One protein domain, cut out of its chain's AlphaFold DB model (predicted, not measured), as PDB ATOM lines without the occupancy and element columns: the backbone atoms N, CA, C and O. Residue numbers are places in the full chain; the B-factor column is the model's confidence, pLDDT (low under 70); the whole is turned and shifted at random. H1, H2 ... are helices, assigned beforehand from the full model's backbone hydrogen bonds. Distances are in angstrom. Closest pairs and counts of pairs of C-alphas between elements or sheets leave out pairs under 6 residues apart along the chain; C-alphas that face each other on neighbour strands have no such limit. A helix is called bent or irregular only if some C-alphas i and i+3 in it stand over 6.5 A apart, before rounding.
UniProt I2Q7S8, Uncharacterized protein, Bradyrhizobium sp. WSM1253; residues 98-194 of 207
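What this domain is: This is residues 98 to 194 of the 207 residues of an uncharacterized protein of Bradyrhizobium sp. WSM1253 (UniProt I2Q7S8). One long helix, H1, is crossed along its length by two shorter helices, H3 and H4, which follow each other through the single residue Cys 149 and run back the other way. H2 caps one end of this elongated body, near the last residues of H1, while towards the other end H5 folds back on H4 as a helical hairpin, and the short H6 packs on H3. The printed part has 97 residues, with six named helices, H1 to H6 in order along it, and no named strand; its class is all helix, and the packing of its helices is mostly crossed. It is compact, with a radius of gyration of the C-alphas of 14.3 A, and its C-alphas span 45 by 27 by 18 A.

Where its parts are: H1, residues 98 to 120, begins at C-alpha 98 at (35.750, 42.310, 29.933) and is 31.7 A long; it is neither bent nor irregular, but only just: C-alphas 117 and 120 are 6.0 A apart. H2 is residues 125 to 134, 14.2 A, and H3 is residues 138 to 148, 15.7 A. H4, residues 150 to 162, is 17.9 A long and begins at C-alpha 150 at (25.789, 38.004, 18.345). H5, residues 169 to 181, is 17.6 A long and irregular, with C-alphas 177 and 180 9.5 A apart. H6, residues 191 to 194, is 5.4 A long and ends at C-alpha 194 at (19.687, 38.356, 12.304).

How they stand to each other: H3 is the hub, touching H1, H2 and H6. H3 and H1 run opposite ways at a steep tilt of 41 degrees; their closest C-alphas are those of Thr 112 and Ala 143, 5.3 A apart. H2 and H3 run the same way at a steep tilt of 67 degrees, closest at the C-alphas of Asp 131 and Cys 138, 6.4 A. H6 touches H3, closest at the C-alphas of Gln 148 and Cys 194, 5.4 A. H3 and H4 meet only through their link. H1 touches H4 with residues 99 to 108 alone, closest at the C-alphas of Ala 103 and Ala 157, 5.1 A, at a steep tilt of 50 degrees, opposite ways. H4 and H5 form a hairpin at a shallow tilt of 22 degrees, opposite ways, closest at the C-alphas of Tyr 156 and Ser 177, 5.2 A. H5 only just touches H6, with 3 pairs of C-alphas within 8 A, through residue 181 alone; the closest C-alphas are those of Ile 181 and Leu 193, 6.6 A. H1 and H5 are apart. In H1, H2 and H4 every O i to N i+4 pair is within hydrogen-bond range; in H3 6 of 7 are and in H5 7 of 9, while H6 is too short for such a pair.

The domain as a whole: The two C-alphas farthest apart are those of Glu 132 and Ala 166, 46.6 A. The printed part has no cut and no long link. Its mean pLDDT is 75.6, and 25 residues are under 70, among them residues 164 to 172 and 182 to 189.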
ATOM      1  N   ALA A  98      36.801  42.740  29.015       66.50
ATOM      2  CA  ALA A  98      35.750  42.310  29.933       66.50
ATOM      3  C   ALA A  98      34.511  43.205  29.805       66.50
ATOM      4  O   ALA A  98      33.431  42.692  29.564       66.50
ATOM      5  N   GLN A  99      34.689  44.530  29.799       68.00
ATOM      6  CA  GLN A  99      33.580  45.481  29.640       68.00
ATOM      7  C   GLN A  99      32.819  45.297  28.319       68.00
ATOM      8  O   GLN A  99      31.591  45.301  28.310       68.00
ATOM      9  N   VAL A 100      33.528  45.082  27.203       71.50
ATOM     10  CA  VAL A 100      32.880  44.782  25.909       71.50
ATOM     11  C   VAL A 100      32.144  43.438  25.964       71.50
ATOM     12  O   VAL A 100      31.050  43.303  25.414       71.50
ATOM     13  N   GLY A 101      32.731  42.440  26.630       71.38
ATOM     14  CA  GLY A 101      32.124  41.126  26.836       71.38
ATOM     15  C   GLY A 101      30.831  41.197  27.649       71.38
ATOM     16  O   GLY A 101      29.812  40.668  27.207       71.38
ATOM     17  N   ASP A 102      30.850  41.911  28.772       76.12
ATOM     18  CA  ASP A 102      29.701  42.092  29.661       76.12
ATOM     19  C   ASP A 102      28.571  42.848  28.951       76.12
ATOM     20  O   ASP A 102      27.420  42.413  28.970       76.12
ATOM     21  N   ALA A 103      28.900  43.920  28.221       77.12
ATOM     22  CA  ALA A 103      27.930  44.658  27.414       77.12
ATOM     23  C   ALA A 103      27.342  43.799  26.275       77.12
ATOM     24  O   ALA A 103      26.145  43.873  25.984       77.12
ATOM     25  N   THR A 104      28.151  42.929  25.659       79.38
ATOM     26  CA  THR A 104      27.667  41.969  24.653       79.38
ATOM     27  C   THR A 104      26.694  40.971  25.284       79.38
ATOM     28  O   THR A 104      25.631  40.713  24.720       79.38
ATOM     29  N   ALA A 105      27.024  40.427  26.460       79.19
ATOM     30  CA  ALA A 105      26.162  39.497  27.186       79.19
ATOM     31  C   ALA A 105      24.843  40.160  27.611       79.19
ATOM     32  O   ALA A 105      23.776  39.557  27.484       79.19
ATOM     33  N   GLN A 106      24.896  41.420  28.046       83.75
ATOM     34  CA  GLN A 106      23.708  42.199  28.375       83.75
ATOM     35  C   GLN A 106      22.819  42.426  27.146       83.75
ATOM     36  O   GLN A 106      21.616  42.192  27.236       83.75
ATOM     37  N   CYS A 107      23.398  42.800  25.996       85.56
ATOM     38  CA  CYS A 107      22.670  42.916  24.727       85.56
ATOM     39  C   CYS A 107      21.936  41.612  24.396       85.56
ATOM     40  O   CYS A 107      20.718  41.608  24.247       85.56
ATOM     41  N   MET A 108      22.658  40.489  24.398       85.69
ATOM     42  CA  MET A 108      22.110  39.158  24.118       85.69
ATOM     43  C   MET A 108      20.953  38.765  25.049       85.69
ATOM     44  O   MET A 108      19.968  38.167  24.611       85.69
ATOM     45  N   ASN A 109      21.069  39.100  26.333       84.50
ATOM     46  CA  ASN A 109      20.056  38.807  27.340       84.50
ATOM     47  C   ASN A 109      18.773  39.628  27.127       84.50
ATOM     48  O   ASN A 109      17.673  39.100  27.281       84.50
ATOM     49  N   VAL A 110      18.905  40.902  26.743       85.56
ATOM     50  CA  VAL A 110      17.757  41.757  26.398       85.56
ATOM     51  C   VAL A 110      17.007  41.181  25.197       85.56
ATOM     52  O   VAL A 110      15.792  41.023  25.288       85.56
ATOM     53  N   LEU A 111      17.718  40.782  24.132       83.50
ATOM     54  CA  LEU A 111      17.075  40.202  22.941       83.50
ATOM     55  C   LEU A 111      16.310  38.934  23.271       83.50
ATOM     56  O   LEU A 111      15.142  38.784  22.934       83.50
ATOM     57  N   THR A 112      16.968  38.034  23.997       83.12
ATOM     58  CA  THR A 112      16.371  36.750  24.357       83.12
ATOM     59  C   THR A 112      15.100  36.953  25.184       83.12
ATOM     60  O   THR A 112      14.078  36.343  24.889       83.12
ATOM     61  N   ARG A 113      15.131  37.844  26.187       82.50
ATOM     62  CA  ARG A 113      13.958  38.120  27.030       82.50
ATOM     63  C   ARG A 113      12.816  38.773  26.260       82.50
ATOM     64  O   ARG A 113      11.667  38.386  26.451       82.50
ATOM     65  N   ASN A 114      13.111  39.731  25.389       78.81
ATOM     66  CA  ASN A 114      12.073  40.427  24.633       78.81
ATOM     67  C   ASN A 114      11.433  39.530  23.571       78.81
ATOM     68  O   ASN A 114      10.211  39.544  23.430       78.81
ATOM     69  N   ALA A 115      12.236  38.711  22.891       76.94
ATOM     70  CA  ALA A 115      11.745  37.711  21.954       76.94
ATOM     71  C   ALA A 115      10.843  36.680  22.655       76.94
ATOM     72  O   ALA A 115       9.755  36.377  22.178       76.94
ATOM     73  N   GLN A 116      11.225  36.213  23.848       76.81
ATOM     74  CA  GLN A 116      10.378  35.320  24.646       76.81
ATOM     75  C   GLN A 116       9.052  35.974  25.059       76.81
ATOM     76  O   GLN A 116       7.997  35.362  24.917       76.81
ATOM     77  N   LEU A 117       9.084  37.220  25.542       71.69
ATOM     78  CA  LEU A 117       7.874  37.936  25.958       71.69
ATOM     79  C   LEU A 117       6.903  38.192  24.800       71.69
ATOM     80  O   LEU A 117       5.696  38.163  25.015       71.69
ATOM     81  N   ARG A 118       7.408  38.472  23.596       68.94
ATOM     82  CA  ARG A 118       6.561  38.745  22.428       68.94
ATOM     83  C   ARG A 118       6.069  37.474  21.755       68.94
ATOM     84  O   ARG A 118       4.875  37.349  21.518       68.94
ATOM     85  N   ASP A 119       6.964  36.538  21.480       72.31
ATOM     86  CA  ASP A 119       6.647  35.433  20.578       72.31
ATOM     87  C   ASP A 119       6.174  34.186  21.325       72.31
ATOM     88  O   ASP A 119       5.354  33.444  20.797       72.31
ATOM     89  N   CYS A 120       6.657  33.950  22.550       77.38
ATOM     90  CA  CYS A 120       6.235  32.778  23.325       77.38
ATOM     91  C   CYS A 120       4.964  33.039  24.134       77.38
ATOM     92  O   CYS A 120       4.182  32.123  24.363       77.38
ATOM     93  N   PHE A 121       4.733  34.277  24.584       70.94
ATOM     94  CA  PHE A 121       3.519  34.595  25.343       70.94
ATOM     95  C   PHE A 121       2.266  34.651  24.456       70.94
ATOM     96  O   PHE A 121       1.176  34.312  24.906       70.94
ATOM     97  N   PHE A 122       2.424  35.053  23.192       66.38
ATOM     98  CA  PHE A 122       1.342  35.155  22.206       66.38
ATOM     99  C   PHE A 122       1.449  34.076  21.115       66.38
ATOM    100  O   PHE A 122       1.069  34.310  19.971       66.38
ATOM    101  N   GLU A 123       1.992  32.906  21.462       69.00
ATOM    102  CA  GLU A 123       2.355  31.863  20.503       69.00
ATOM    103  C   GLU A 123       1.146  31.268  19.756       69.00
ATOM    104  O   GLU A 123       0.215  30.700  20.343       69.00
ATOM    105  N   ASP A 124       1.189  31.358  18.427       74.44
ATOM    106  CA  ASP A 124       0.180  30.836  17.510       74.44
ATOM    107  C   ASP A 124       0.504  29.404  17.031       74.44
ATOM    108  O   ASP A 124       1.464  28.761  17.469       74.44
ATOM    109  N   ASP A 125      -0.326  28.862  16.137       78.69
ATOM    110  CA  ASP A 125      -0.092  27.538  15.544       78.69
ATOM    111  C   ASP A 125       1.187  27.488  14.693       78.69
ATOM    112  O   ASP A 125       1.825  26.438  14.600       78.69
ATOM    113  N   ALA A 126       1.601  28.612  14.099       77.75
ATOM    114  CA  ALA A 126       2.831  28.679  13.319       77.75
ATOM    115  C   ALA A 126       4.074  28.562  14.217       77.75
ATOM    116  O   ALA A 126       5.031  27.878  13.849       77.75
ATOM    117  N   GLY A 127       4.037  29.160  15.412       78.81
ATOM    118  CA  GLY A 127       5.047  28.980  16.450       78.81
ATOM    119  C   GLY A 127       5.170  27.518  16.876       78.81
ATOM    120  O   GLY A 127       6.262  26.954  16.833       78.81
ATOM    121  N   ARG A 128       4.054  26.844  17.172       79.19
ATOM    122  CA  ARG A 128       4.076  25.411  17.524       79.19
ATOM    123  C   ARG A 128       4.613  24.527  16.396       79.19
ATOM    124  O   ARG A 128       5.422  23.636  16.643       79.19
ATOM    125  N   ALA A 129       4.237  24.810  15.151       82.44
ATOM    126  CA  ALA A 129       4.762  24.089  13.992       82.44
ATOM    127  C   ALA A 129       6.282  24.285  13.816       82.44
ATOM    128  O   ALA A 129       6.994  23.378  13.381       82.44
ATOM    129  N   GLU A 130       6.808  25.464  14.159       82.19
ATOM    130  CA  GLU A 130       8.246  25.726  14.114       82.19
ATOM    131  C   GLU A 130       9.000  24.996  15.234       82.19
ATOM    132  O   GLU A 130      10.116  24.525  14.996       82.19
ATOM    133  N   ASP A 131       8.396  24.836  16.413       84.31
ATOM    134  CA  ASP A 131       8.931  23.997  17.493       84.31
ATOM    135  C   ASP A 131       9.044  22.533  17.053       84.31
ATOM    136  O   ASP A 131      10.126  21.949  17.128       84.31
ATOM    137  N   GLU A 132       7.990  21.961  16.468       85.56
ATOM    138  CA  GLU A 132       8.028  20.601  15.910       85.56
ATOM    139  C   GLU A 132       9.097  20.454  14.820       85.56
ATOM    140  O   GLU A 132       9.871  19.491  14.805       85.56
ATOM    141  N   ARG A 133       9.194  21.437  13.915       88.19
ATOM    142  CA  ARG A 133      10.182  21.417  12.831       88.19
ATOM    143  C   ARG A 133      11.613  21.531  13.354       88.19
ATOM    144  O   ARG A 133      12.526  20.950  12.771       88.19
ATOM    145  N   THR A 134      11.845  22.332  14.388       83.69
ATOM    146  CA  THR A 134      13.191  22.600  14.920       83.69
ATOM    147  C   THR A 134      13.584  21.679  16.067       83.69
ATOM    148  O   THR A 134      14.770  21.613  16.387       83.69
ATOM    149  N   GLY A 135      12.635  20.946  16.647       87.88
ATOM    150  CA  GLY A 135      12.829  20.155  17.859       87.88
ATOM    151  C   GLY A 135      13.195  21.001  19.083       87.88
ATOM    152  O   GLY A 135      13.759  20.470  20.037       87.88
ATOM    153  N   LEU A 136      12.947  22.310  19.032       86.06
ATOM    154  CA  LEU A 136      13.149  23.242  20.138       86.06
ATOM    155  C   LEU A 136      11.780  23.615  20.701       86.06
ATOM    156  O   LEU A 136      10.793  23.522  19.990       86.06
ATOM    157  N   ASN A 137      11.722  24.011  21.970       84.31
ATOM    158  CA  ASN A 137      10.567  24.738  22.498       84.31
ATOM    159  C   ASN A 137      10.739  26.242  22.216       84.31
ATOM    160  O   ASN A 137      11.861  26.698  21.961       84.31
ATOM    161  N   CYS A 138       9.665  27.027  22.325       84.06
ATOM    162  CA  CYS A 138       9.731  28.458  22.038       84.06
ATOM    163  C   CYS A 138      10.873  29.206  22.763       84.06
ATOM    164  O   CYS A 138      11.632  29.907  22.083       84.06
ATOM    165  N   PRO A 139      11.090  29.061  24.089       84.88
ATOM    166  CA  PRO A 139      12.227  29.694  24.763       84.88
ATOM    167  C   PRO A 139      13.590  29.377  24.136       84.88
ATOM    168  O   PRO A 139      14.397  30.292  23.930       84.88
ATOM    169  N   ASP A 140      13.834  28.108  23.808       86.62
ATOM    170  CA  ASP A 140      15.082  27.643  23.202       86.62
ATOM    171  C   ASP A 140      15.224  28.119  21.752       86.62
ATOM    172  O   ASP A 140      16.311  28.526  21.329       86.62
ATOM    173  N   ARG A 141      14.120  28.147  21.001       85.06
ATOM    174  CA  ARG A 141      14.054  28.716  19.652       85.06
ATOM    175  C   ARG A 141      14.427  30.195  19.661       85.06
ATOM    176  O   ARG A 141      15.285  30.610  18.880       85.06
ATOM    177  N   GLN A 142      13.850  30.982  20.568       83.25
ATOM    178  CA  GLN A 142      14.147  32.411  20.668       83.25
ATOM    179  C   GLN A 142      15.588  32.672  21.105       83.25
ATOM    180  O   GLN A 142      16.265  33.533  20.540       83.25
ATOM    181  N   ALA A 143      16.122  31.871  22.030       84.44
ATOM    182  CA  ALA A 143      17.538  31.931  22.381       84.44
ATOM    183  C   ALA A 143      18.448  31.579  21.187       84.44
ATOM    184  O   ALA A 143      19.504  32.192  21.001       84.44
ATOM    185  N   ALA A 144      18.056  30.607  20.358       85.50
ATOM    186  CA  ALA A 144      18.795  30.230  19.157       85.50
ATOM    187  C   ALA A 144      18.772  31.332  18.084       85.50
ATOM    188  O   ALA A 144      19.816  31.600  17.483       85.50
ATOM    189  N   LEU A 145      17.633  32.001  17.877       81.94
ATOM    190  CA  LEU A 145      17.508  33.157  16.981       81.94
ATOM    191  C   LEU A 145      18.325  34.350  17.491       81.94
ATOM    192  O   LEU A 145      19.163  34.876  16.759       81.94
ATOM    193  N   ALA A 146      18.201  34.701  18.774       83.94
ATOM    194  CA  ALA A 146      18.978  35.777  19.384       83.94
ATOM    195  C   ALA A 146      20.492  35.555  19.217       83.94
ATOM    196  O   ALA A 146      21.232  36.496  18.924       83.94
ATOM    197  N   ARG A 147      20.986  34.308  19.329       85.44
ATOM    198  CA  ARG A 147      22.411  33.968  19.093       85.44
ATOM    199  C   ARG A 147      22.896  34.333  17.694       85.44
ATOM    200  O   ARG A 147      24.077  34.644  17.535       85.44
ATOM    201  N   GLN A 148      22.019  34.354  16.694       87.06
ATOM    202  CA  GLN A 148      22.378  34.811  15.352       87.06
ATOM    203  C   GLN A 148      22.702  36.315  15.327       87.06
ATOM    204  O   GLN A 148      23.516  36.758  14.516       87.06
ATOM    205  N   CYS A 149      22.164  37.099  16.269       86.19
ATOM    206  CA  CYS A 149      22.451  38.524  16.427       86.19
ATOM    207  C   CYS A 149      23.802  38.820  17.102       86.19
ATOM    208  O   CYS A 149      24.179  39.991  17.189       86.19
ATOM    209  N   LEU A 150      24.567  37.812  17.548       84.62
ATOM    210  CA  LEU A 150      25.789  38.004  18.345       84.62
ATOM    211  C   LEU A 150      26.756  39.021  17.728       84.62
ATOM    212  O   LEU A 150      27.269  39.895  18.421       84.62
ATOM    213  N   LYS A 151      26.978  38.957  16.410       84.62
ATOM    214  CA  LYS A 151      27.870  39.897  15.715       84.62
ATOM    215  C   LYS A 151      27.395  41.350  15.841       84.62
ATOM    216  O   LYS A 151      28.221  42.248  15.972       84.62
ATOM    217  N   ARG A 152      26.082  41.581  15.806       83.94
ATOM    218  CA  ARG A 152      25.485  42.914  15.972       83.94
ATOM    219  C   ARG A 152      25.571  43.375  17.421       83.94
ATOM    220  O   ARG A 152      25.950  44.517  17.644       83.94
ATOM    221  N   CYS A 153      25.347  42.478  18.385       83.19
ATOM    222  CA  CYS A 153      25.573  42.777  19.800       83.19
ATOM    223  C   CYS A 153      27.035  43.127  20.105       83.19
ATOM    224  O   CYS A 153      27.273  44.029  20.895       83.19
ATOM    225  N   VAL A 154      28.011  42.480  19.457       81.62
ATOM    226  CA  VAL A 154      29.433  42.842  19.604       81.62
ATOM    227  C   VAL A 154      29.707  44.247  19.067       81.62
ATOM    228  O   VAL A 154      30.427  45.006  19.707       81.62
ATOM    229  N   ASN A 155      29.128  44.612  17.919       79.81
ATOM    230  CA  ASN A 155      29.265  45.967  17.379       79.81
ATOM    231  C   ASN A 155      28.616  46.995  18.310       79.81
ATOM    232  O   ASN A 155      29.270  47.955  18.689       79.81
ATOM    233  N   TYR A 156      27.380  46.742  18.746       80.56
ATOM    234  CA  TYR A 156      26.668  47.597  19.693       80.56
ATOM    235  C   TYR A 156      27.455  47.784  20.992       80.56
ATOM    236  O   TYR A 156      27.716  48.910  21.390       80.56
ATOM    237  N   ALA A 157      27.907  46.689  21.606       81.25
ATOM    238  CA  ALA A 157      28.697  46.722  22.828       81.25
ATOM    239  C   ALA A 157      30.021  47.468  22.641       81.25
ATOM    240  O   ALA A 157      30.419  48.234  23.515       81.25
ATOM    241  N   SER A 158      30.703  47.269  21.510       75.38
ATOM    242  CA  SER A 158      31.903  48.031  21.164       75.38
ATOM    243  C   SER A 158      31.577  49.521  21.089       75.38
ATOM    244  O   SER A 158      32.216  50.314  21.771       75.38
ATOM    245  N   ASP A 159      30.555  49.899  20.325       75.25
ATOM    246  CA  ASP A 159      30.182  51.295  20.124       75.25
ATOM    247  C   ASP A 159      29.789  51.960  21.457       75.25
ATOM    248  O   ASP A 159      30.311  53.020  21.798       75.25
ATOM    249  N   THR A 160      28.956  51.313  22.279       76.06
ATOM    250  CA  THR A 160      28.500  51.874  23.563       76.06
ATOM    251  C   THR A 160      29.571  51.918  24.644       76.06
ATOM    252  O   THR A 160      29.471  52.730  25.556       76.06
ATOM    253  N   THR A 161      30.569  51.033  24.603       73.00
ATOM    254  CA  THR A 161      31.650  51.024  25.606       73.00
ATOM    255  C   THR A 161      32.834  51.889  25.198       73.00
ATOM    256  O   THR A 161      33.583  52.328  26.067       73.00
ATOM    257  N   HIS A 162      33.009  52.157  23.903       68.31
ATOM    258  CA  HIS A 162      34.002  53.105  23.407       68.31
ATOM    259  C   HIS A 162      33.528  54.561  23.463       68.31
ATOM    260  O   HIS A 162      34.377  55.451  23.451       68.31
ATOM    261  N   LEU A 163      32.218  54.815  23.518       70.31
ATOM    262  CA  LEU A 163      31.638  56.157  23.463       70.31
ATOM    263  C   LEU A 163      31.000  56.556  24.795       70.31
ATOM    264  O   LEU A 163      30.090  55.890  25.276       70.31
ATOM    265  N   VAL A 164      31.420  57.692  25.356       65.88
ATOM    266  CA  VAL A 164      30.826  58.264  26.579       65.88
ATOM    267  C   VAL A 164      29.917  59.439  26.215       65.88
ATOM    268  O   VAL A 164      30.213  60.593  26.497       65.88
ATOM    269  N   CYS A 165      28.810  59.170  25.527       63.41
ATOM    270  CA  CYS A 165      27.880  60.226  25.123       63.41
ATOM    271  C   CYS A 165      26.856  60.544  26.236       63.41
ATOM    272  O   CYS A 165      26.242  59.630  26.787       63.41
ATOM    273  N   ALA A 166      26.597  61.824  26.529       47.81
ATOM    274  CA  ALA A 166      25.534  62.248  27.452       47.81
ATOM    275  C   ALA A 166      24.176  62.374  26.726       47.81
ATOM    276  O   ALA A 166      24.071  63.158  25.794       47.81
ATOM    277  N   GLY A 167      23.125  61.643  27.129       53.81
ATOM    278  CA  GLY A 167      21.770  61.722  26.531       53.81
ATOM    279  C   GLY A 167      21.258  60.407  25.910       53.81
ATOM    280  O   GLY A 167      21.787  59.336  26.200       53.81
ATOM    281  N   SER A 168      20.228  60.459  25.048       52.19
ATOM    282  CA  SER A 168      19.546  59.286  24.436       52.19
ATOM    283  C   SER A 168      20.340  58.559  23.331       52.19
ATOM    284  O   SER A 168      19.770  58.016  22.384       52.19
ATOM    285  N   TYR A 169      21.661  58.502  23.455       63.66
ATOM    286  CA  TYR A 169      22.550  57.818  22.519       63.66
ATOM    287  C   TYR A 169      22.406  56.290  22.435       63.66
ATOM    288  O   TYR A 169      22.641  55.773  21.341       63.66
ATOM    289  N   PRO A 170      21.961  55.548  23.473       63.50
ATOM    290  CA  PRO A 170      21.780  54.100  23.364       63.50
ATOM    291  C   PRO A 170      20.851  53.699  22.215       63.50
ATOM    292  O   PRO A 170      21.144  52.747  21.506       63.50
ATOM    293  N   ASN A 171      19.788  54.469  21.953       65.62
ATOM    294  CA  ASN A 171      18.858  54.203  20.849       65.62
ATOM    295  C   ASN A 171      19.476  54.497  19.472       65.62
ATOM    296  O   ASN A 171      19.215  53.781  18.505       65.62
ATOM    297  N   THR A 172      20.302  55.537  19.364       69.12
ATOM    298  CA  THR A 172      21.005  55.867  18.115       69.12
ATOM    299  C   THR A 172      22.061  54.816  17.798       69.12
ATOM    300  O   THR A 172      22.084  54.295  16.685       69.12
ATOM    301  N   VAL A 173      22.883  54.444  18.784       72.19
ATOM    302  CA  VAL A 173      23.885  53.379  18.644       72.19
ATOM    303  C   VAL A 173      23.199  52.053  18.322       72.19
ATOM    304  O   VAL A 173      23.596  51.375  17.383       72.19
ATOM    305  N   TRP A 174      22.089  51.740  18.997       75.44
ATOM    306  CA  TRP A 174      21.253  50.574  18.699       75.44
ATOM    307  C   TRP A 174      20.833  50.524  17.227       75.44
ATOM    308  O   TRP A 174      21.081  49.534  16.537       75.44
ATOM    309  N   ARG A 175      20.264  51.620  16.714       73.81
ATOM    310  CA  ARG A 175      19.855  51.736  15.308       73.81
ATOM    311  C   ARG A 175      21.024  51.634  14.335       73.81
ATOM    312  O   ARG A 175      20.854  51.069  13.263       73.81
ATOM    313  N   VAL A 176      22.203  52.147  14.680       72.62
ATOM    314  CA  VAL A 176      23.400  52.018  13.835       72.62
ATOM    315  C   VAL A 176      23.884  50.566  13.796       72.62
ATOM    316  O   VAL A 176      24.117  50.025  12.715       72.62
ATOM    317  N   SER A 177      23.984  49.900  14.947       74.88
ATOM    318  CA  SER A 177      24.531  48.540  15.032       74.88
ATOM    319  C   SER A 177      23.556  47.470  14.510       74.88
ATOM    320  O   SER A 177      23.978  46.469  13.917       74.88
ATOM    321  N   PHE A 178      22.247  47.671  14.686       74.75
ATOM    322  CA  PHE A 178      21.202  46.752  14.221       74.75
ATOM    323  C   PHE A 178      20.587  47.162  12.871       74.75
ATOM    324  O   PHE A 178      20.085  46.307  12.143       74.75
ATOM    325  N   GLY A 179      20.720  48.410  12.431       75.19
ATOM    326  CA  GLY A 179      20.218  48.860  11.131       75.19
ATOM    327  C   GLY A 179      18.715  48.615  10.978       75.19
ATOM    328  O   GLY A 179      17.942  48.858  11.896       75.19
ATOM    329  N   ALA A 180      18.305  48.078   9.826       68.75
ATOM    330  CA  ALA A 180      16.896  47.836   9.498       68.75
ATOM    331  C   ALA A 180      16.162  46.869  10.450       68.75
ATOM    332  O   ALA A 180      14.938  46.860  10.463       68.75
ATOM    333  N   ILE A 181      16.889  46.071  11.241       72.38
ATOM    334  CA  ILE A 181      16.282  45.103  12.163       72.38
ATOM    335  C   ILE A 181      16.139  45.643  13.589       72.38
ATOM    336  O   ILE A 181      15.666  44.917  14.450       72.38
ATOM    337  N   SER A 182      16.561  46.883  13.866       69.19
ATOM    338  CA  SER A 182      16.612  47.438  15.228       69.19
ATOM    339  C   SER A 182      15.250  47.578  15.911       69.19
ATOM    340  O   SER A 182      15.205  47.727  17.131       69.19
ATOM    341  N   GLY A 183      14.171  47.609  15.125       67.62
ATOM    342  CA  GLY A 183      12.847  48.021  15.578       67.62
ATOM    343  C   GLY A 183      12.781  49.500  15.977       67.62
ATOM    344  O   GLY A 183      13.687  50.285  15.673       67.62
ATOM    345  N   TYR A 184      11.683  49.875  16.642       58.12
ATOM    346  CA  TYR A 184      11.381  51.252  17.059       58.12
ATOM    347  C   TYR A 184      12.079  51.669  18.365       58.12
ATOM    348  O   TYR A 184      12.367  52.849  18.560       58.12
ATOM    349  N   THR A 185      12.372  50.717  19.252       58.56
ATOM    350  CA  THR A 185      13.041  50.926  20.546       58.56
ATOM    351  C   THR A 185      14.164  49.910  20.775       58.56
ATOM    352  O   THR A 185      14.236  48.874  20.108       58.56
ATOM    353  N   LEU A 186      15.063  50.200  21.722       62.25
ATOM    354  CA  LEU A 186      16.106  49.264  22.145       62.25
ATOM    355  C   LEU A 186      15.486  47.927  22.577       62.25
ATOM    356  O   LEU A 186      14.550  47.907  23.375       62.25
ATOM    357  N   GLY A 187      16.000  46.822  22.034       58.62
ATOM    358  CA  GLY A 187      15.473  45.485  22.306       58.62
ATOM    359  C   GLY A 187      14.162  45.142  21.579       58.62
ATOM    360  O   GLY A 187      13.487  44.198  21.976       58.62
ATOM    361  N   SER A 188      13.739  45.922  20.576       57.19
ATOM    362  CA  SER A 188      12.541  45.633  19.766       57.19
ATOM    363  C   SER A 188      12.864  45.030  18.395       57.19
ATOM    364  O   SER A 188      12.183  45.304  17.409       57.19
ATOM    365  N   GLU A 189      13.923  44.240  18.321       65.50
ATOM    366  CA  GLU A 189      14.441  43.703  17.074       65.50
ATOM    367  C   GLU A 189      13.621  42.547  16.496       65.50
ATOM    368  O   GLU A 189      13.022  41.741  17.204       65.50
ATOM    369  N   HIS A 190      13.681  42.442  15.172       71.94
ATOM    370  CA  HIS A 190      13.318  41.234  14.444       71.94
ATOM    371  C   HIS A 190      14.486  40.240  14.543       71.94
ATOM    372  O   HIS A 190      15.352  40.198  13.663       71.94
ATOM    373  N   VAL A 191      14.581  39.513  15.668       74.38
ATOM    374  CA  VAL A 191      15.661  38.531  15.928       74.38
ATOM    375  C   VAL A 191      15.747  37.463  14.837       74.38
ATOM    376  O   VAL A 191      16.831  36.973  14.523       74.38
ATOM    377  N   ASP A 192      14.616  37.156  14.208       69.94
ATOM    378  CA  ASP A 192      14.468  36.264  13.064       69.94
ATOM    379  C   ASP A 192      15.240  36.741  11.819       69.94
ATOM    380  O   ASP A 192      15.672  35.924  11.008       69.94
ATOM    381  N   LEU A 193      15.507  38.045  11.699       76.31
ATOM    382  CA  LEU A 193      16.250  38.644  10.583       76.31
ATOM    383  C   LEU A 193      17.762  38.758  10.839       76.31
ATOM    384  O   LEU A 193      18.511  39.255   9.988       76.31
ATOM    385  N   CYS A 194      18.254  38.328  12.004       80.12
ATOM    386  CA  CYS A 194      19.687  38.356  12.304       80.12
ATOM    387  C   CYS A 194      20.495  37.309  11.534       80.12
ATOM    388  O   CYS A 194      21.713  37.463  11.391       80.12
TER     389      CYS A 194